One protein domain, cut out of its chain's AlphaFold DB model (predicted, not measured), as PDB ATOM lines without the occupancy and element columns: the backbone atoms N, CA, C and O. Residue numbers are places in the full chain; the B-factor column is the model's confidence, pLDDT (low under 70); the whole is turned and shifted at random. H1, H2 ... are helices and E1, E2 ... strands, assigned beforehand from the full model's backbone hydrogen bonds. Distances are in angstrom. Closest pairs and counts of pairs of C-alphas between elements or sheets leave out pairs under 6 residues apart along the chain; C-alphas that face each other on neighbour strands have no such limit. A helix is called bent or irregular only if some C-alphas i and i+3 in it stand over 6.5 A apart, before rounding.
ATOM      1  N   GLU A   5     348.326 208.455 356.426       62.22
ATOM      2  CA  GLU A   5     348.364 208.937 355.039       62.22
ATOM      3  C   GLU A   5     347.039 208.700 354.287       62.22
ATOM      4  O   GLU A   5     346.536 209.603 353.618       62.22
ATOM      5  N   ASP A   6     346.394 207.543 354.487       68.38
ATOM      6  CA  ASP A   6     345.111 207.210 353.842       68.38
ATOM      7  C   ASP A   6     343.971 208.150 354.277       68.38
ATOM      8  O   ASP A   6     343.006 208.380 353.540       68.38
ATOM      9  N   LYS A   7     344.041 208.678 355.508       71.19
ATOM     10  CA  LYS A   7     343.014 209.582 356.049       71.19
ATOM     11  C   LYS A   7     343.100 210.963 355.416       71.19
ATOM     12  O   LYS A   7     342.057 211.538 355.098       71.19
ATOM     13  N   ASP A   8     344.313 211.470 355.234       81.19
ATOM     14  CA  ASP A   8     344.546 212.788 354.651       81.19
ATOM     15  C   ASP A   8     344.246 212.780 353.150       81.19
ATOM     16  O   ASP A   8     343.631 213.718 352.632       81.19
ATOM     17  N   GLU A   9     344.554 211.678 352.462       86.88
ATOM     18  CA  GLU A   9     344.168 211.491 351.064       86.88
ATOM     19  C   GLU A   9     342.640 211.415 350.902       86.88
ATOM     20  O   GLU A   9     342.071 212.073 350.026       86.88
ATOM     21  N   PHE A  10     341.942 210.667 351.768       88.38
ATOM     22  CA  PHE A  10     340.480 210.593 351.717       88.38
ATOM     23  C   PHE A  10     339.830 211.956 351.980       88.38
ATOM     24  O   PHE A  10     338.927 212.359 351.241       88.38
ATOM     25  N   ARG A  11     340.306 212.693 352.991       89.31
ATOM     26  CA  ARG A  11     339.812 214.045 353.283       89.31
ATOM     27  C   ARG A  11     340.044 214.985 352.101       89.31
ATOM     28  O   ARG A  11     339.115 215.672 351.691       89.31
ATOM     29  N   SER A  12     341.225 214.936 351.489       90.12
ATOM     30  CA  SER A  12     341.561 215.760 350.321       90.12
ATOM     31  C   SER A  12     340.645 215.475 349.128       90.12
ATOM     32  O   SER A  12     340.072 216.402 348.553       90.12
ATOM     33  N   LYS A  13     340.424 214.194 348.802       90.88
ATOM     34  CA  LYS A  13     339.490 213.777 347.738       90.88
ATOM     35  C   LYS A  13     338.057 214.215 348.030       90.88
ATOM     36  O   LYS A  13     337.333 214.621 347.123       90.88
ATOM     37  N   PHE A  14     337.636 214.130 349.291       91.00
ATOM     38  CA  PHE A  14     336.320 214.593 349.714       91.00
ATOM     39  C   PHE A  14     336.173 216.107 349.541       91.00
ATOM     40  O   PHE A  14     335.198 216.556 348.938       91.00
ATOM     41  N   ASP A  15     337.145 216.892 349.999       90.50
ATOM     42  CA  ASP A  15     337.108 218.350 349.888       90.50
ATOM     43  C   ASP A  15     337.113 218.800 348.422       90.50
ATOM     44  O   ASP A  15     336.364 219.705 348.044       90.50
ATOM     45  N   GLU A  16     337.893 218.142 347.564       91.12
ATOM     46  CA  GLU A  16     337.899 218.390 346.119       91.12
ATOM     47  C   GLU A  16     336.546 218.054 345.468       91.12
ATOM     48  O   GLU A  16     336.011 218.840 344.674       91.12
ATOM     49  N   PHE A  17     335.935 216.929 345.845       90.31
ATOM     50  CA  PHE A  17     334.598 216.558 345.386       90.31
ATOM     51  C   PHE A  17     333.540 217.587 345.811       90.31
ATOM     52  O   PHE A  17     332.710 218.013 345.005       90.31
ATOM     53  N   VAL A  18     333.573 218.046 347.063       88.56
ATOM     54  CA  VAL A  18     332.620 219.053 347.550       88.56
ATOM     55  C   VAL A  18     332.845 220.398 346.855       88.56
ATOM     56  O   VAL A  18     331.872 221.024 346.433       88.56
ATOM     57  N   LYS A  19     334.100 220.829 346.673       87.88
ATOM     58  CA  LYS A  19     334.458 222.072 345.964       87.88
ATOM     59  C   LYS A  19     334.046 222.046 344.495       87.88
ATOM     60  O   LYS A  19     333.541 223.040 343.980       87.88
ATOM     61  N   SER A  20     334.243 220.928 343.804       86.00
ATOM     62  CA  SER A  20     333.796 220.786 342.415       86.00
ATOM     63  C   SER A  20     332.270 220.760 342.329       86.00
ATOM     64  O   SER A  20     331.684 221.441 341.486       86.00
ATOM     65  N   SER A  21     331.605 220.067 343.258       82.75
ATOM     66  CA  SER A  21     330.148 220.005 343.304       82.75
ATOM     67  C   SER A  21     329.497 221.333 343.707       82.75
ATOM     68  O   SER A  21     328.367 221.565 343.282       82.75
ATOM     69  N   SER A  22     330.159 222.194 344.492       80.88
ATOM     70  CA  SER A  22     329.621 223.484 344.965       80.88
ATOM     71  C   SER A  22     329.603 224.582 343.896       80.88
ATOM     72  O   SER A  22     328.861 225.556 344.007       80.88
ATOM     73  N   ARG A  23     330.373 224.411 342.814       75.50
ATOM     74  CA  ARG A  23     330.404 225.339 341.670       75.50
ATOM     75  C   ARG A  23     329.133 225.295 340.820       75.50
ATOM     76  O   ARG A  23     328.906 226.192 340.017       75.50
ATOM     77  N   SER A  24     328.306 224.262 340.977       74.25
ATOM     78  CA  SER A  24     327.018 224.169 340.290       74.25
ATOM     79  C   SER A  24     325.951 225.017 340.987       74.25
ATOM     80  O   SER A  24     325.768 224.905 342.199       74.25
ATOM     81  N   ASP A  25     325.149 225.758 340.215       61.88
ATOM     82  CA  ASP A  25     324.000 226.536 340.716       61.88
ATOM     83  C   ASP A  25     322.942 225.692 341.447       61.88
ATOM     84  O   ASP A  25     322.142 226.209 342.228       61.88
ATOM     85  N   LYS A  26     322.911 224.378 341.191       65.94
ATOM     86  CA  LYS A  26     321.982 223.433 341.832       65.94
ATOM     87  C   LYS A  26     322.532 222.856 343.135       65.94
ATOM     88  O   LYS A  26     321.838 222.092 343.810       65.94
ATOM     89  N   SER A  27     323.782 223.158 343.461       73.38
ATOM     90  CA  SER A  27     324.438 222.614 344.634       73.38
ATOM     91  C   SER A  27     323.893 223.249 345.908       73.38
ATOM     92  O   SER A  27     323.513 224.419 345.960       73.38
ATOM     93  N   LYS A  28     323.818 222.435 346.959       78.75
ATOM     94  CA  LYS A  28     323.508 222.926 348.303       78.75
ATOM     95  C   LYS A  28     324.758 223.405 349.034       78.75
ATOM     96  O   LYS A  28     324.623 224.199 349.958       78.75
ATOM     97  N   ALA A  29     325.930 222.904 348.639       85.00
ATOM     98  CA  ALA A  29     327.201 223.228 349.262       85.00
ATOM     99  C   ALA A  29     327.572 224.680 348.964       85.00
ATOM    100  O   ALA A  29     327.439 225.148 347.836       85.00
ATOM    101  N   LEU A  30     328.029 225.384 349.993       86.44
ATOM    102  CA  LEU A  30     328.434 226.775 349.881       86.44
ATOM    103  C   LEU A  30     329.967 226.817 349.849       86.44
ATOM    104  O   LEU A  30     330.571 226.276 350.773       86.44
ATOM    105  N   PRO A  31     330.594 227.409 348.817       87.69
ATOM    106  CA  PRO A  31     332.031 227.668 348.827       87.69
ATOM    107  C   PRO A  31     332.426 228.529 350.030       87.69
ATOM    108  O   PRO A  31     331.659 229.415 350.415       87.69
ATOM    109  N   ASP A  32     333.615 228.303 350.588       87.62
ATOM    110  CA  ASP A  32     334.067 229.014 351.791       87.62
ATOM    111  C   ASP A  32     334.153 230.537 351.564       87.62
ATOM    112  O   ASP A  32     333.704 231.300 352.414       87.62
ATOM    113  N   ASP A  33     334.561 230.988 350.371       88.00
ATOM    114  CA  ASP A  33     334.562 232.417 350.018       88.00
ATOM    115  C   ASP A  33     333.152 233.028 350.108       88.00
ATOM    116  O   ASP A  33     332.941 234.083 350.704       88.00
ATOM    117  N   GLN A  34     332.140 232.315 349.590       87.69
ATOM    118  CA  GLN A  34     330.747 232.762 349.684       87.69
ATOM    119  C   GLN A  34     330.219 232.706 351.119       87.69
ATOM    120  O   GLN A  34     329.340 233.492 351.474       87.69
ATOM    121  N   TYR A  35     330.698 231.761 351.929       90.38
ATOM    122  CA  TYR A  35     330.371 231.701 353.350       90.38
ATOM    123  C   TYR A  35     330.853 232.969 354.050       90.38
ATOM    124  O   TYR A  35     330.065 233.640 354.718       90.38
ATOM    125  N   ASP A  36     332.117 233.326 353.843       90.75
ATOM    126  CA  ASP A  36     332.749 234.478 354.477       90.75
ATOM    127  C   ASP A  36     332.138 235.796 354.015       90.75
ATOM    128  O   ASP A  36     331.879 236.671 354.842       90.75
ATOM    129  N   ASP A  37     331.808 235.920 352.731       90.69
ATOM    130  CA  ASP A  37     331.088 237.080 352.215       90.69
ATOM    131  C   ASP A  37     329.715 237.234 352.877       90.69
ATOM    132  O   ASP A  37     329.343 238.330 353.294       90.69
ATOM    133  N   ILE A  38     328.956 236.144 353.044       90.50
ATOM    134  CA  ILE A  38     327.661 236.199 353.737       90.50
ATOM    135  C   ILE A  38     327.840 236.624 355.197       90.50
ATOM    136  O   ILE A  38     327.074 237.463 355.677       90.50
ATOM    137  N   VAL A  39     328.836 236.075 355.897       90.94
ATOM    138  CA  VAL A  39     329.133 236.444 357.289       90.94
ATOM    139  C   VAL A  39     329.491 237.929 357.384       90.94
ATOM    140  O   VAL A  39     328.915 238.626 358.218       90.94
ATOM    141  N   LYS A  40     330.367 238.438 356.509       91.19
ATOM    142  CA  LYS A  40     330.746 239.862 356.456       91.19
ATOM    143  C   LYS A  40     329.536 240.760 356.225       91.19
ATOM    144  O   LYS A  40     329.302 241.678 357.001       91.19
ATOM    145  N   VAL A  41     328.701 240.459 355.226       91.75
ATOM    146  CA  VAL A  41     327.493 241.261 354.952       91.75
ATOM    147  C   VAL A  41     326.528 241.263 356.138       91.75
ATOM    148  O   VAL A  41     325.878 242.277 356.395       91.75
ATOM    149  N   LEU A  42     326.406 240.143 356.854       89.50
ATOM    150  CA  LEU A  42     325.540 240.041 358.029       89.50
ATOM    151  C   LEU A  42     326.101 240.773 359.258       89.50
ATOM    152  O   LEU A  42     325.301 241.233 360.069       89.50
ATOM    153  N   LYS A  43     327.428 240.904 359.392       90.06
ATOM    154  CA  LYS A  43     328.082 241.665 360.471       90.06
ATOM    155  C   LYS A  43     328.123 243.162 360.192       90.06
ATOM    156  O   LYS A  43     327.667 243.956 361.007       90.06
ATOM    157  N   ASP A  44     328.635 243.528 359.024       88.50
ATOM    158  CA  ASP A  44     329.007 244.906 358.702       88.50
ATOM    159  C   ASP A  44     327.863 245.658 358.006       88.50
ATOM    160  O   ASP A  44     327.914 246.872 357.816       88.50
ATOM    161  N   GLY A  45     326.828 244.944 357.547       81.12
ATOM    162  CA  GLY A  45     325.694 245.508 356.808       81.12
ATOM    163  C   GLY A  45     326.052 246.028 355.408       81.12
ATOM    164  O   GLY A  45     325.157 246.362 354.618       81.12
ATOM    165  N   HIS A  46     327.337 246.070 355.056       77.81
ATOM    166  CA  HIS A  46     327.847 246.493 353.762       77.81
ATOM    167  C   HIS A  46     328.003 245.291 352.829       77.81
ATOM    168  O   HIS A  46     328.479 244.239 353.233       77.81
ATOM    169  N   GLY A  47     327.555 245.420 351.580       80.38
ATOM    170  CA  GLY A  47     327.597 244.321 350.618       80.38
ATOM    171  C   GLY A  47     326.686 244.535 349.423       80.38
ATOM    172  O   GLY A  47     325.732 245.324 349.481       80.38
ATOM    173  N   ASP A  48     326.966 243.789 348.360       86.69
ATOM    174  CA  ASP A  48     326.280 243.913 347.081       86.69
ATOM    175  C   ASP A  48     324.776 243.658 347.186       86.69
ATOM    176  O   ASP A  48     324.304 242.761 347.895       86.69
ATOM    177  N   LYS A  49     323.991 244.414 346.405       87.81
ATOM    178  CA  LYS A  49     322.526 244.257 346.331       87.81
ATOM    179  C   LYS A  49     322.125 242.817 345.986       87.81
ATOM    180  O   LYS A  49     321.135 242.309 346.518       87.81
ATOM    181  N   ILE A  50     322.899 242.156 345.122       87.81
ATOM    182  CA  ILE A  50     322.676 240.767 344.700       87.81
ATOM    183  C   ILE A  50     322.845 239.817 345.890       87.81
ATOM    184  O   ILE A  50     321.954 239.005 346.162       87.81
ATOM    185  N   LEU A  51     323.940 239.959 346.639       86.44
ATOM    186  CA  LEU A  51     324.237 239.124 347.798       86.44
ATOM    187  C   LEU A  51     323.217 239.348 348.921       86.44
ATOM    188  O   LEU A  51     322.646 238.386 349.428       86.44
ATOM    189  N   LYS A  52     322.859 240.603 349.219       87.50
ATOM    190  CA  LYS A  52     321.788 240.937 350.177       87.50
ATOM    191  C   LYS A  52     320.445 240.308 349.793       87.50
ATOM    192  O   LYS A  52     319.724 239.800 350.653       87.50
ATOM    193  N   LYS A  53     320.107 240.289 348.499       88.19
ATOM    194  CA  LYS A  53     318.898 239.617 347.992       88.19
ATOM    195  C   LYS A  53     318.977 238.097 348.170       88.19
ATOM    196  O   LYS A  53     317.980 237.498 348.571       88.19
ATOM    197  N   LYS A  54     320.138 237.477 347.920       86.12
ATOM    198  CA  LYS A  54     320.385 236.041 348.173       86.12
ATOM    199  C   LYS A  54     320.247 235.712 349.663       86.12
ATOM    200  O   LYS A  54     319.551 234.756 349.999       86.12
ATOM    201  N   ILE A  55     320.815 236.551 350.534       88.56
ATOM    202  CA  ILE A  55     320.737 236.421 351.994       88.56
ATOM    203  C   ILE A  55     319.284 236.387 352.463       88.56
ATOM    204  O   ILE A  55     318.862 235.430 353.112       88.56
ATOM    205  N   ARG A  56     318.493 237.384 352.048       87.00
ATOM    206  CA  ARG A  56     317.066 237.479 352.388       87.00
ATOM    207  C   ARG A  56     316.246 236.318 351.827       87.00
ATOM    208  O   ARG A  56     315.410 235.774 352.538       87.00
ATOM    209  N   ARG A  57     316.491 235.917 350.575       87.12
ATOM    210  CA  ARG A  57     315.765 234.817 349.916       87.12
ATOM    211  C   ARG A  57     315.967 233.481 350.629       87.12
ATOM    212  O   ARG A  57     315.020 232.710 350.761       87.12
ATOM    213  N   ASN A  58     317.198 233.205 351.050       84.62
ATOM    214  CA  ASN A  58     317.546 231.952 351.711       84.62
ATOM    215  C   ASN A  58     317.333 232.010 353.230       84.62
ATOM    216  O   ASN A  58     317.313 230.963 353.867       84.62
ATOM    217  N   GLY A  59     317.132 233.201 353.801       86.69
ATOM    218  CA  GLY A  59     316.865 233.390 355.225       86.69
ATOM    219  C   GLY A  59     318.095 233.181 356.107       86.69
ATOM    220  O   GLY A  59     317.943 232.740 357.242       86.69
ATOM    221  N   TYR A  60     319.297 233.456 355.595       90.06
ATOM    222  CA  TYR A  60     320.520 233.286 356.375       90.06
ATOM    223  C   TYR A  60     320.549 234.220 357.590       90.06
ATOM    224  O   TYR A  60     320.225 235.405 357.476       90.06
ATOM    225  N   LYS A  61     320.977 233.688 358.735       89.44
ATOM    226  CA  LYS A  61     321.155 234.425 359.989       89.44
ATOM    227  C   LYS A  61     322.462 234.023 360.658       89.44
ATOM    228  O   LYS A  61     322.830 232.852 360.613       89.44
ATOM    229  N   LEU A  62     323.125 234.982 361.300       90.00
ATOM    230  CA  LEU A  62     324.207 234.696 362.237       90.00
ATOM    231  C   LEU A  62     323.612 234.447 363.615       90.00
ATOM    232  O   LEU A  62     322.759 235.210 364.070       90.00
ATOM    233  N   MET A  63     324.049 233.375 364.265       86.94
ATOM    234  CA  MET A  63     323.657 233.068 365.635       86.94
ATOM    235  C   MET A  63     324.878 232.717 366.477       86.94
ATOM    236  O   MET A  63     325.830 232.097 366.001       86.94
ATOM    237  N   ASN A  64     324.811 233.107 367.747       85.19
ATOM    238  CA  ASN A  64     325.835 232.850 368.747       85.19
ATOM    239  C   ASN A  64     325.320 231.822 369.748       85.19
ATOM    240  O   ASN A  64     324.273 232.014 370.365       85.19
ATOM    241  N   TYR A  65     326.087 230.757 369.936       80.19
ATOM    242  CA  TYR A  65     325.824 229.704 370.905       80.19
ATOM    243  C   TYR A  65     327.057 229.525 371.800       80.19
ATOM    244  O   TYR A  65     327.842 228.593 371.612       80.19
ATOM    245  N   PRO A  66     327.242 230.410 372.798       75.44
ATOM    246  CA  PRO A  66     328.430 230.403 373.650       75.44
ATOM    247  C   PRO A  66     328.594 229.099 374.440       75.44
ATOM    248  O   PRO A  66     329.721 228.681 374.676       75.44
ATOM    249  N   LYS A  67     327.489 228.410 374.769       75.00
ATOM    250  CA  LYS A  67     327.493 227.115 375.478       75.00
ATOM    251  C   LYS A  67     328.281 226.015 374.758       75.00
ATOM    252  O   LYS A  67     328.761 225.096 375.401       75.00
ATOM    253  N   ILE A  68     328.388 226.114 373.438       71.12
ATOM    254  CA  ILE A  68     329.065 225.145 372.564       71.12
ATOM    255  C   ILE A  68     330.221 225.804 371.797       71.12
ATOM    256  O   ILE A  68     330.653 225.297 370.769       71.12
ATOM    257  N   GLY A  69     330.679 226.978 372.250       75.56
ATOM    258  CA  GLY A  69     331.796 227.705 371.641       75.56
ATOM    259  C   GLY A  69     331.538 228.249 370.229       75.56
ATOM    260  O   GLY A  69     332.454 228.779 369.607       75.56
ATOM    261  N   LEU A  70     330.309 228.163 369.710       79.06
ATOM    262  CA  LEU A  70     329.971 228.632 368.366       79.06
ATOM    263  C   LEU A  70     329.692 230.135 368.384       79.06
ATOM    264  O   LEU A  70     328.690 230.592 368.938       79.06
ATOM    265  N   LYS A  71     330.574 230.902 367.744       81.62
ATOM    266  CA  LYS A  71     330.407 232.338 367.499       81.62
ATOM    267  C   LYS A  71     330.228 232.585 366.007       81.62
ATOM    268  O   LYS A  71     330.903 231.956 365.198       81.62
ATOM    269  N   ASP A  72     329.317 233.487 365.668       83.56
ATOM    270  CA  ASP A  72     329.011 233.938 364.311       83.56
ATOM    271  C   ASP A  72     328.776 232.791 363.322       83.56
ATOM    272  O   ASP A  72     329.179 232.842 362.160       83.56
ATOM    273  N   ALA A  73     328.114 231.735 363.789       85.56
ATOM    274  CA  ALA A  73     327.792 230.604 362.943       85.56
ATOM    275  C   ALA A  73     326.583 230.936 362.066       85.56
ATOM    276  O   ALA A  73     325.614 231.560 362.509       85.56
ATOM    277  N   LEU A  74     326.652 230.513 360.807       90.44
ATOM    278  CA  LEU A  74     325.617 230.761 359.815       90.44
ATOM    279  C   LEU A  74     324.509 229.706 359.896       90.44
ATOM    280  O   LEU A  74     324.779 228.505 359.904       90.44
ATOM    281  N   PHE A  75     323.253 230.149 359.893       90.19
ATOM    282  CA  PHE A  75     322.080 229.285 359.991       90.19
ATOM    283  C   PHE A  75     320.995 229.641 358.978       90.19
ATOM    284  O   PHE A  75     320.868 230.789 358.553       90.19
ATOM    285  N   ILE A  76     320.173 228.646 358.641       88.75
ATOM    286  CA  ILE A  76     318.970 228.780 357.812       88.75
ATOM    287  C   ILE A  76     317.762 228.271 358.612       88.75
ATOM    288  O   ILE A  76     317.861 227.201 359.218       88.75
ATOM    289  N   PRO A  77     316.614 228.975 358.617       84.94
ATOM    290  CA  PRO A  77     315.403 228.489 359.269       84.94
ATOM    291  C   PRO A  77     314.922 227.181 358.632       84.94
ATOM    292  O   PRO A  77     314.967 227.008 357.408       84.94
ATOM    293  N   LEU A  78     314.415 226.254 359.448       79.38
ATOM    294  CA  LEU A  78     313.633 225.150 358.909       79.38
ATOM    295  C   LEU A  78     312.379 225.746 358.267       79.38
ATOM    296  O   LEU A  78     311.586 226.418 358.918       79.38
ATOM    297  N   THR A 123     324.771 216.086 369.784       45.50
ATOM    298  CA  THR A 123     323.581 215.272 370.076       45.50
ATOM    299  C   THR A 123     322.381 216.046 370.619       45.50
ATOM    300  O   THR A 123     321.280 215.500 370.675       45.50
ATOM    301  N   ASP A 124     322.536 217.321 370.980       47.03
ATOM    302  CA  ASP A 124     321.423 218.123 371.491       47.03
ATOM    303  C   ASP A 124     320.654 218.789 370.343       47.03
ATOM    304  O   ASP A 124     320.707 220.003 370.128       47.03
ATOM    305  N   ASN A 125     319.846 217.983 369.645       50.41
ATOM    306  CA  ASN A 125     318.821 218.436 368.689       50.41
ATOM    307  C   ASN A 125     317.894 219.528 369.272       50.41
ATOM    308  O   ASN A 125     317.263 220.286 368.535       50.41
ATOM    309  N   SER A 126     317.836 219.643 370.602       52.91
ATOM    310  CA  SER A 126     317.079 220.660 371.334       52.91
ATOM    311  C   SER A 126     317.645 222.084 371.224       52.91
ATOM    312  O   SER A 126     316.906 223.031 371.493       52.91
ATOM    313  N   LEU A 127     318.922 222.280 370.870       55.12
ATOM    314  CA  LEU A 127     319.544 223.616 370.889       55.12
ATOM    315  C   LEU A 127     319.191 224.477 369.666       55.12
ATOM    316  O   LEU A 127     319.242 225.707 369.738       55.12
ATOM    317  N   PHE A 128     318.792 223.850 368.556       62.22
ATOM    318  CA  PHE A 128     318.554 224.525 367.275       62.22
ATOM    319  C   PHE A 128     317.117 224.352 366.774       62.22
ATOM    320  O   PHE A 128     316.896 224.224 365.575       62.22
ATOM    321  N   SER A 129     316.135 224.364 367.680       63.25
ATOM    322  CA  SER A 129     314.756 223.890 367.455       63.25
ATOM    323  C   SER A 129     314.032 224.401 366.197       63.25
ATOM    324  O   SER A 129     313.097 223.746 365.753       63.25
ATOM    325  N   ASN A 130     314.479 225.498 365.572       77.19
ATOM    326  CA  ASN A 130     313.922 226.019 364.317       77.19
ATOM    327  C   ASN A 130     314.963 226.398 363.244       77.19
ATOM    328  O   ASN A 130     314.605 227.007 362.233       77.19
ATOM    329  N   HIS A 131     316.245 226.070 363.421       83.56
ATOM    330  CA  HIS A 131     317.306 226.449 362.480       83.56
ATOM    331  C   HIS A 131     318.279 225.297 362.213       83.56
ATOM    332  O   HIS A 131     318.528 224.466 363.073       83.56
ATOM    333  N   ARG A 132     318.877 225.270 361.020       86.81
ATOM    334  CA  ARG A 132     319.961 224.340 360.673       86.81
ATOM    335  C   ARG A 132     321.238 225.096 360.387       86.81
ATOM    336  O   ARG A 132     321.192 226.135 359.722       86.81
ATOM    337  N   LYS A 133     322.360 224.566 360.869       88.38
ATOM    338  CA  LYS A 133     323.678 225.159 360.647       88.38
ATOM    339  C   LYS A 133     324.061 225.001 359.172       88.38
ATOM    340  O   LYS A 133     323.717 224.024 358.499       88.38
ATOM    341  N   VAL A 134     324.746 226.007 358.653       89.94
ATOM    342  CA  VAL A 134     325.475 225.952 357.389       89.94
ATOM    343  C   VAL A 134     326.923 225.657 357.759       89.94
ATOM    344  O   VAL A 134     327.540 226.428 358.495       89.94
ATOM    345  N   PHE A 135     327.443 224.528 357.290       90.12
ATOM    346  CA  PHE A 135     328.813 224.097 357.578       90.12
ATOM    347  C   PHE A 135     329.778 224.568 356.494       90.12
ATOM    348  O   PHE A 135     329.406 224.624 355.321       90.12
ATOM    349  N   ARG A 136     331.019 224.879 356.859       90.06
ATOM    350  CA  ARG A 136     332.085 225.082 355.862       90.06
ATOM    351  C   ARG A 136     332.481 223.758 355.226       90.06
ATOM    352  O   ARG A 136     332.235 222.708 355.819       90.06
ATOM    353  N   ILE A 137     333.118 223.796 354.055       88.38
ATOM    354  CA  ILE A 137     333.519 222.570 353.341       88.38
ATOM    355  C   ILE A 137     334.386 221.687 354.245       88.38
ATOM    356  O   ILE A 137     334.070 220.513 354.437       88.38
ATOM    357  N   ASN A 138     335.375 222.291 354.904       86.69
ATOM    358  CA  ASN A 138     336.298 221.584 355.792       86.69
ATOM    359  C   ASN A 138     335.599 220.912 356.989       86.69
ATOM    360  O   ASN A 138     336.099 219.912 357.497       86.69
ATOM    361  N   GLU A 139     334.456 221.442 357.442       89.19
ATOM    362  CA  GLU A 139     333.677 220.878 358.554       89.19
ATOM    363  C   GLU A 139     332.708 219.772 358.091       89.19
ATOM    364  O   GLU A 139     332.261 218.958 358.902       89.19
ATOM    365  N   MET A 140     332.351 219.727 356.799       90.81
ATOM    366  CA  MET A 140     331.385 218.749 356.279       90.81
ATOM    367  C   MET A 140     331.892 217.317 356.415       90.81
ATOM    368  O   MET A 140     331.093 216.419 356.680       90.81
ATOM    369  N   PHE A 141     333.197 217.095 356.235       91.31
ATOM    370  CA  PHE A 141     333.796 215.769 356.369       91.31
ATOM    371  C   PHE A 141     333.584 215.209 357.777       91.31
ATOM    372  O   PHE A 141     333.093 214.091 357.936       91.31
ATOM    373  N   ASP A 142     333.911 216.008 358.794       90.44
ATOM    374  CA  ASP A 142     333.825 215.598 360.193       90.44
ATOM    375  C   ASP A 142     332.367 215.360 360.610       90.44
ATOM    376  O   ASP A 142     332.074 214.337 361.229       90.44
ATOM    377  N   LEU A 143     331.434 216.204 360.150       90.56
ATOM    378  CA  LEU A 143     329.998 216.002 360.359       90.56
ATOM    379  C   LEU A 143     329.499 214.679 359.758       90.56
ATOM    380  O   LEU A 143     328.818 213.901 360.426       90.56
ATOM    381  N   VAL A 144     329.806 214.415 358.482       91.12
ATOM    382  CA  VAL A 144     329.344 213.189 357.809       91.12
ATOM    383  C   VAL A 144     329.975 211.960 358.460       91.12
ATOM    384  O   VAL A 144     329.288 210.960 358.671       91.12
ATOM    385  N   LYS A 145     331.257 212.040 358.828       90.12
ATOM    386  CA  LYS A 145     331.969 210.984 359.548       90.12
ATOM    387  C   LYS A 145     331.324 210.679 360.895       90.12
ATOM    388  O   LYS A 145     331.163 209.499 361.210       90.12
ATOM    389  N   GLU A 146     330.960 211.704 361.661       88.75
ATOM    390  CA  GLU A 146     330.271 211.559 362.942       88.75
ATOM    391  C   GLU A 146     328.912 210.884 362.735       88.75
ATOM    392  O   GLU A 146     328.727 209.763 363.200       88.75
ATOM    393  N   CYS A 147     328.020 211.445 361.911       88.50
ATOM    394  CA  CYS A 147     326.704 210.848 361.650       88.50
ATOM    395  C   CYS A 147     326.777 209.411 361.098       88.50
ATOM    396  O   CYS A 147     325.889 208.595 361.350       88.50
ATOM    397  N   HIS A 148     327.815 209.087 360.326       89.75
ATOM    398  CA  HIS A 148     328.009 207.746 359.786       89.75
ATOM    399  C   HIS A 148     328.530 206.752 360.835       89.75
ATOM    400  O   HIS A 148     328.095 205.598 360.857       89.75
ATOM    401  N   SER A 149     329.468 207.179 361.689       85.88
ATOM    402  CA  SER A 149     330.275 206.276 362.523       85.88
ATOM    403  C   SER A 149     329.867 206.264 363.997       85.88
ATOM    404  O   SER A 149     329.941 205.204 364.612       85.88
ATOM    405  N   SER A 150     329.462 207.403 364.572       74.69
ATOM    406  CA  SER A 150     329.256 207.549 366.020       74.69
ATOM    407  C   SER A 150     327.882 207.060 366.481       74.69
ATOM    408  O   SER A 150     327.802 206.299 367.438       74.69
ATOM    409  N   GLU A 151     326.807 207.443 365.789       67.06
ATOM    410  CA  GLU A 151     325.439 207.134 366.229       67.06
ATOM    411  C   GLU A 151     324.967 205.726 365.826       67.06
ATOM    412  O   GLU A 151     324.179 205.110 366.539       67.06
ATOM    413  N   PHE A 152     325.424 205.203 364.682       62.62
ATOM    414  CA  PHE A 152     324.810 204.022 364.052       62.62
ATOM    415  C   PHE A 152     325.788 202.935 363.600       62.62
ATOM    416  O   PHE A 152     325.366 202.021 362.895       62.62
ATOM    417  N   VAL A 153     327.068 203.015 363.985       80.88
ATOM    418  CA  VAL A 153     328.105 202.031 363.616       80.88
ATOM    419  C   VAL A 153     328.062 201.728 362.109       80.88
ATOM    420  O   VAL A 153     327.671 200.644 361.679       80.88
ATOM    421  N   HIS A 154     328.456 202.706 361.290       85.69
ATOM    422  CA  HIS A 154     328.449 202.629 359.825       85.69
ATOM    423  C   HIS A 154     327.047 202.525 359.199       85.69
ATOM    424  O   HIS A 154     326.741 201.601 358.439       85.69
ATOM    425  N   ALA A 155     326.188 203.513 359.473       85.12
ATOM    426  CA  ALA A 155     324.865 203.605 358.853       85.12
ATOM    427  C   ALA A 155     324.919 203.661 357.314       85.12
ATOM    428  O   ALA A 155     325.798 204.275 356.709       85.12
ATOM    429  N   GLY A 156     323.898 203.091 356.667       86.50
ATOM    430  CA  GLY A 156     323.699 203.220 355.221       86.50
ATOM    431  C   GLY A 156     323.379 204.655 354.777       86.50
ATOM    432  O   GLY A 156     323.024 205.516 355.586       86.50
ATOM    433  N   GLU A 157     323.442 204.896 353.466       90.44
ATOM    434  CA  GLU A 157     323.330 206.229 352.843       90.44
ATOM    435  C   GLU A 157     322.099 207.023 353.289       90.44
ATOM    436  O   GLU A 157     322.213 208.162 353.741       90.44
ATOM    437  N   LYS A 158     320.911 206.407 353.228       89.81
ATOM    438  CA  LYS A 158     319.645 207.082 353.552       89.81
ATOM    439  C   LYS A 158     319.568 207.521 355.014       89.81
ATOM    440  O   LYS A 158     319.123 208.634 355.276       89.81
ATOM    441  N   LYS A 159     319.997 206.661 355.943       89.50
ATOM    442  CA  LYS A 159     319.970 206.952 357.387       89.50
ATOM    443  C   LYS A 159     320.990 208.033 357.737       89.50
ATOM    444  O   LYS A 159     320.633 209.019 358.366       89.50
ATOM    445  N   THR A 160     322.213 207.899 357.220       90.19
ATOM    446  CA  THR A 160     323.270 208.904 357.407       90.19
ATOM    447  C   THR A 160     322.811 210.273 356.905       90.19
ATOM    448  O   THR A 160     322.914 211.263 357.621       90.19
ATOM    449  N   TYR A 161     322.218 210.343 355.708       91.19
ATOM    450  CA  TYR A 161     321.711 211.606 355.171       91.19
ATOM    451  C   TYR A 161     320.546 212.188 355.982       91.19
ATOM    452  O   TYR A 161     320.464 213.406 356.128       91.19
ATOM    453  N   GLN A 162     319.649 211.351 356.518       89.00
ATOM    454  CA  GLN A 162     318.566 211.814 357.390       89.00
ATOM    455  C   GLN A 162     319.108 212.489 358.651       89.00
ATOM    456  O   GLN A 162     318.622 213.566 358.983       89.00
ATOM    457  N   ASN A 163     320.138 211.927 359.286       88.06
ATOM    458  CA  ASN A 163     320.755 212.532 360.470       88.06
ATOM    459  C   ASN A 163     321.509 213.807 360.117       88.06
ATOM    460  O   ASN A 163     321.301 214.839 360.745       88.06
ATOM    461  N   VAL A 164     322.294 213.789 359.037       89.31
ATOM    462  CA  VAL A 164     322.970 214.996 358.544       89.31
ATOM    463  C   VAL A 164     321.958 216.116 358.277       89.31
ATOM    464  O   VAL A 164     322.221 217.268 358.603       89.31
ATOM    465  N   CYS A 165     320.773 215.797 357.747       87.56
ATOM    466  CA  CYS A 165     319.711 216.777 357.500       87.56
ATOM    467  C   CYS A 165     319.079 217.376 358.764       87.56
ATOM    468  O   CYS A 165     318.396 218.399 358.634       87.56
ATOM    469  N   GLN A 166     319.259 216.759 359.938       84.44
ATOM    470  CA  GLN A 166     318.826 217.327 361.220       84.44
ATOM    471  C   GLN A 166     319.717 218.515 361.599       84.44
ATOM    472  O   GLN A 166     319.206 219.558 361.993       84.44
ATOM    473  N   PHE A 167     321.028 218.407 361.360       82.94
ATOM    474  CA  PHE A 167     322.014 219.417 361.759       82.94
ATOM    475  C   PHE A 167     322.352 220.420 360.650       82.94
ATOM    476  O   PHE A 167     322.497 221.618 360.903       82.94
ATOM    477  N   ALA A 168     322.470 219.939 359.411       86.81
ATOM    478  CA  ALA A 168     322.976 220.691 358.270       86.81
ATOM    479  C   ALA A 168     321.937 220.860 357.159       86.81
ATOM    480  O   ALA A 168     321.107 219.994 356.882       86.81
ATOM    481  N   CYS A 169     322.012 221.995 356.466       86.38
ATOM    482  CA  CYS A 169     321.159 222.294 355.310       86.38
ATOM    483  C   CYS A 169     321.906 222.273 353.968       86.38
ATOM    484  O   CYS A 169     321.280 222.091 352.920       86.38
ATOM    485  N   ASN A 170     323.229 222.439 354.001       90.12
ATOM    486  CA  ASN A 170     324.083 222.604 352.829       90.12
ATOM    487  C   ASN A 170     324.839 221.329 352.416       90.12
ATOM    488  O   ASN A 170     325.658 221.368 351.504       90.12
ATOM    489  N   VAL A 171     324.523 220.189 353.033       89.31
ATOM    490  CA  VAL A 171     325.059 218.877 352.647       89.31
ATOM    491  C   VAL A 171     324.042 218.148 351.768       89.31
ATOM    492  O   VAL A 171     322.851 218.075 352.082       89.31
ATOM    493  N   SER A 172     324.490 217.637 350.621       90.56
ATOM    494  CA  SER A 172     323.650 216.905 349.669       90.56
ATOM    495  C   SER A 172     323.793 215.389 349.843       90.56
ATOM    496  O   SER A 172     324.779 214.901 350.391       90.56
ATOM    497  N   MET A 173     322.823 214.627 349.327       90.12
ATOM    498  CA  MET A 173     322.906 213.160 349.306       90.12
ATOM    499  C   MET A 173     324.141 212.676 348.534       90.12
ATOM    500  O   MET A 173     324.745 211.684 348.919       90.12
ATOM    501  N   ALA A 174     324.543 213.388 347.476       90.69
ATOM    502  CA  ALA A 174     325.724 213.041 346.689       90.69
ATOM    503  C   ALA A 174     327.009 213.093 347.532       90.69
ATOM    504  O   ALA A 174     327.839 212.198 347.421       90.69
ATOM    505  N   ILE A 175     327.132 214.086 348.420       91.69
ATOM    506  CA  ILE A 175     328.271 214.219 349.342       91.69
ATOM    507  C   ILE A 175     328.307 213.046 350.328       91.69
ATOM    508  O   ILE A 175     329.348 212.419 350.514       91.69
ATOM    509  N   VAL A 176     327.158 212.697 350.915       92.31
ATOM    510  CA  VAL A 176     327.052 211.551 351.837       92.31
ATOM    511  C   VAL A 176     327.364 210.232 351.123       92.31
ATOM    512  O   VAL A 176     328.085 209.394 351.661       92.31
ATOM    513  N   LYS A 177     326.856 210.056 349.900       92.44
ATOM    514  CA  LYS A 177     327.113 208.867 349.085       92.44
ATOM    515  C   LYS A 177     328.598 208.716 348.777       92.44
ATOM    516  O   LYS A 177     329.154 207.652 349.028       92.44
ATOM    517  N   PHE A 178     329.238 209.792 348.319       92.31
ATOM    518  CA  PHE A 178     330.673 209.812 348.048       92.31
ATOM    519  C   PHE A 178     331.480 209.411 349.289       92.31
ATOM    520  O   PHE A 178     332.376 208.572 349.203       92.31
ATOM    521  N   PHE A 179     331.128 209.942 350.464       92.56
ATOM    522  CA  PHE A 179     331.788 209.566 351.714       92.56
ATOM    523  C   PHE A 179     331.657 208.064 352.016       92.56
ATOM    524  O   PHE A 179     332.649 207.394 352.290       92.56
ATOM    525  N   ILE A 180     330.441 207.515 351.951       91.12
ATOM    526  CA  ILE A 180     330.177 206.106 352.287       91.12
ATOM    527  C   ILE A 180     330.819 205.155 351.272       91.12
ATOM    528  O   ILE A 180     331.285 204.079 351.645       91.12
ATOM    529  N   GLU A 181     330.876 205.541 349.997       89.50
ATOM    530  CA  GLU A 181     331.556 204.766 348.962       89.50
ATOM    531  C   GLU A 181     333.052 204.600 349.227       89.50
ATOM    532  O   GLU A 181     333.581 203.519 348.971       89.50
ATOM    533  N   ASN A 182     333.682 205.624 349.801       89.62
ATOM    534  CA  ASN A 182     335.108 205.660 350.124       89.62
ATOM    535  C   ASN A 182     335.420 205.266 351.582       89.62
ATOM    536  O   ASN A 182     336.580 205.174 351.981       89.62
ATOM    537  N   CYS A 183     334.401 204.993 352.398       89.31
ATOM    538  CA  CYS A 183     334.578 204.544 353.772       89.31
ATOM    539  C   CYS A 183     335.153 203.116 353.792       89.31
ATOM    540  O   CYS A 183     334.458 202.171 353.424       89.31
ATOM    541  N   VAL A 184     336.401 202.937 354.244       85.38
ATOM    542  CA  VAL A 184     337.109 201.636 354.215       85.38
ATOM    543  C   VAL A 184     336.306 200.488 354.846       85.38
ATOM    544  O   VAL A 184     336.115 199.485 354.158       85.38
ATOM    545  N   PRO A 185     335.760 200.612 356.075       85.69
ATOM    546  CA  PRO A 185     334.967 199.539 356.682       85.69
ATOM    547  C   PRO A 185     333.701 199.168 355.903       85.69
ATOM    548  O   PRO A 185     333.243 198.027 355.977       85.69
TER     549      PRO A 185
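This is residues 5 to 78 and 123 to 185 of the 216 residues of an uncharacterized protein of Clytia hemisphaerica (UniProt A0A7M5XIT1). Two lobes lie along the longest axis: a small, bent three-stranded sheet with H2 packed on it and H3 beside H2, and a cluster of four crossing helices, H1, H5, H6 and H7. The lobes meet where the end of H6 comes to edge strand E3, and the links H1 to H2 and E3 to H5 join them. The printed part has 137 residues, with seven named helices and three named strands in the order H1 H2 H3 E1 E2 H4 E3 H5 H6 H7. The sheet runs E1 E2 E3, all antiparallel, and the class is mostly helix. The whole is compact, with a radius of gyration of the C-alphas of 15.5 A and spans of 47 by 33 by 26 A.

E1 is residues 61 to 65, E2 residues 70 to 77, 17.2 A long, and E3 residues 131 to 133. H2 is residues 32 to 44, 18.1 A; H3 is residues 49 to 58, 14.3 A; H4 is residues 125 to 128. H1, residues 5 to 22, is 25.8 A long and begins with C-alpha 5 at (348.364, 208.937, 355.039). H5 is residues 137 to 149, 19.0 A, and H6 residues 157 to 167, 16.0 A. H7, residues 173 to 182, is 14.3 A and ends with C-alpha 182 at (335.108, 205.660, 350.124).

E1 and E2 form a hairpin, with N 63 and O 73 3.0 A apart. E2 bends by 65 degrees at residue 73, and its residues 75 to 77 pair with E3, where N 76 and O 132 are 2.9 A apart. H2 is on the sheet, making two layers, a helix on one face of a sheet; its closest C-alphas to E2 are Val 39 and Leu 74, 7.1 A. H2 and H3 only just touch, with 3 pairs of C-alphas within 8 A, closest Ile 38 and Ile 55, 7.1 A. H6 only grazes the sheet with residues 165 to 167. H4 and H6 are close but not clearly touching, closest C-alphas Asn 125 and Gln 166, 7.6 A. H5 and H7, the hub, touch at Val 144 and Val 176, 6.6 A. H5 touches H6 at a steep tilt of 59 degrees, closest His 148 and Thr 160, 5.4 A. H1 touches H7 at a shallow tilt of 21 degrees, opposite ways, closest Val 18 and Ile 175, 6.7 A. In H1, H2, H3 and H7 every O i to N i+4 pair is within hydrogen-bond range, in H5 7 of 9 and in H6 6 of 7; H4 is too short for one.

The C-alphas farthest apart are those of His 46 and Pro 185, 47.6 A. Residues 79 to 122 are not printed, and C-alphas 78 and 123 are 17.9 A apart across the cut. Of the links printed whole, none is long. pLDDT is under 70 at residues 5 to 6, 25 to 26, 123 to 129 and 151 to 152.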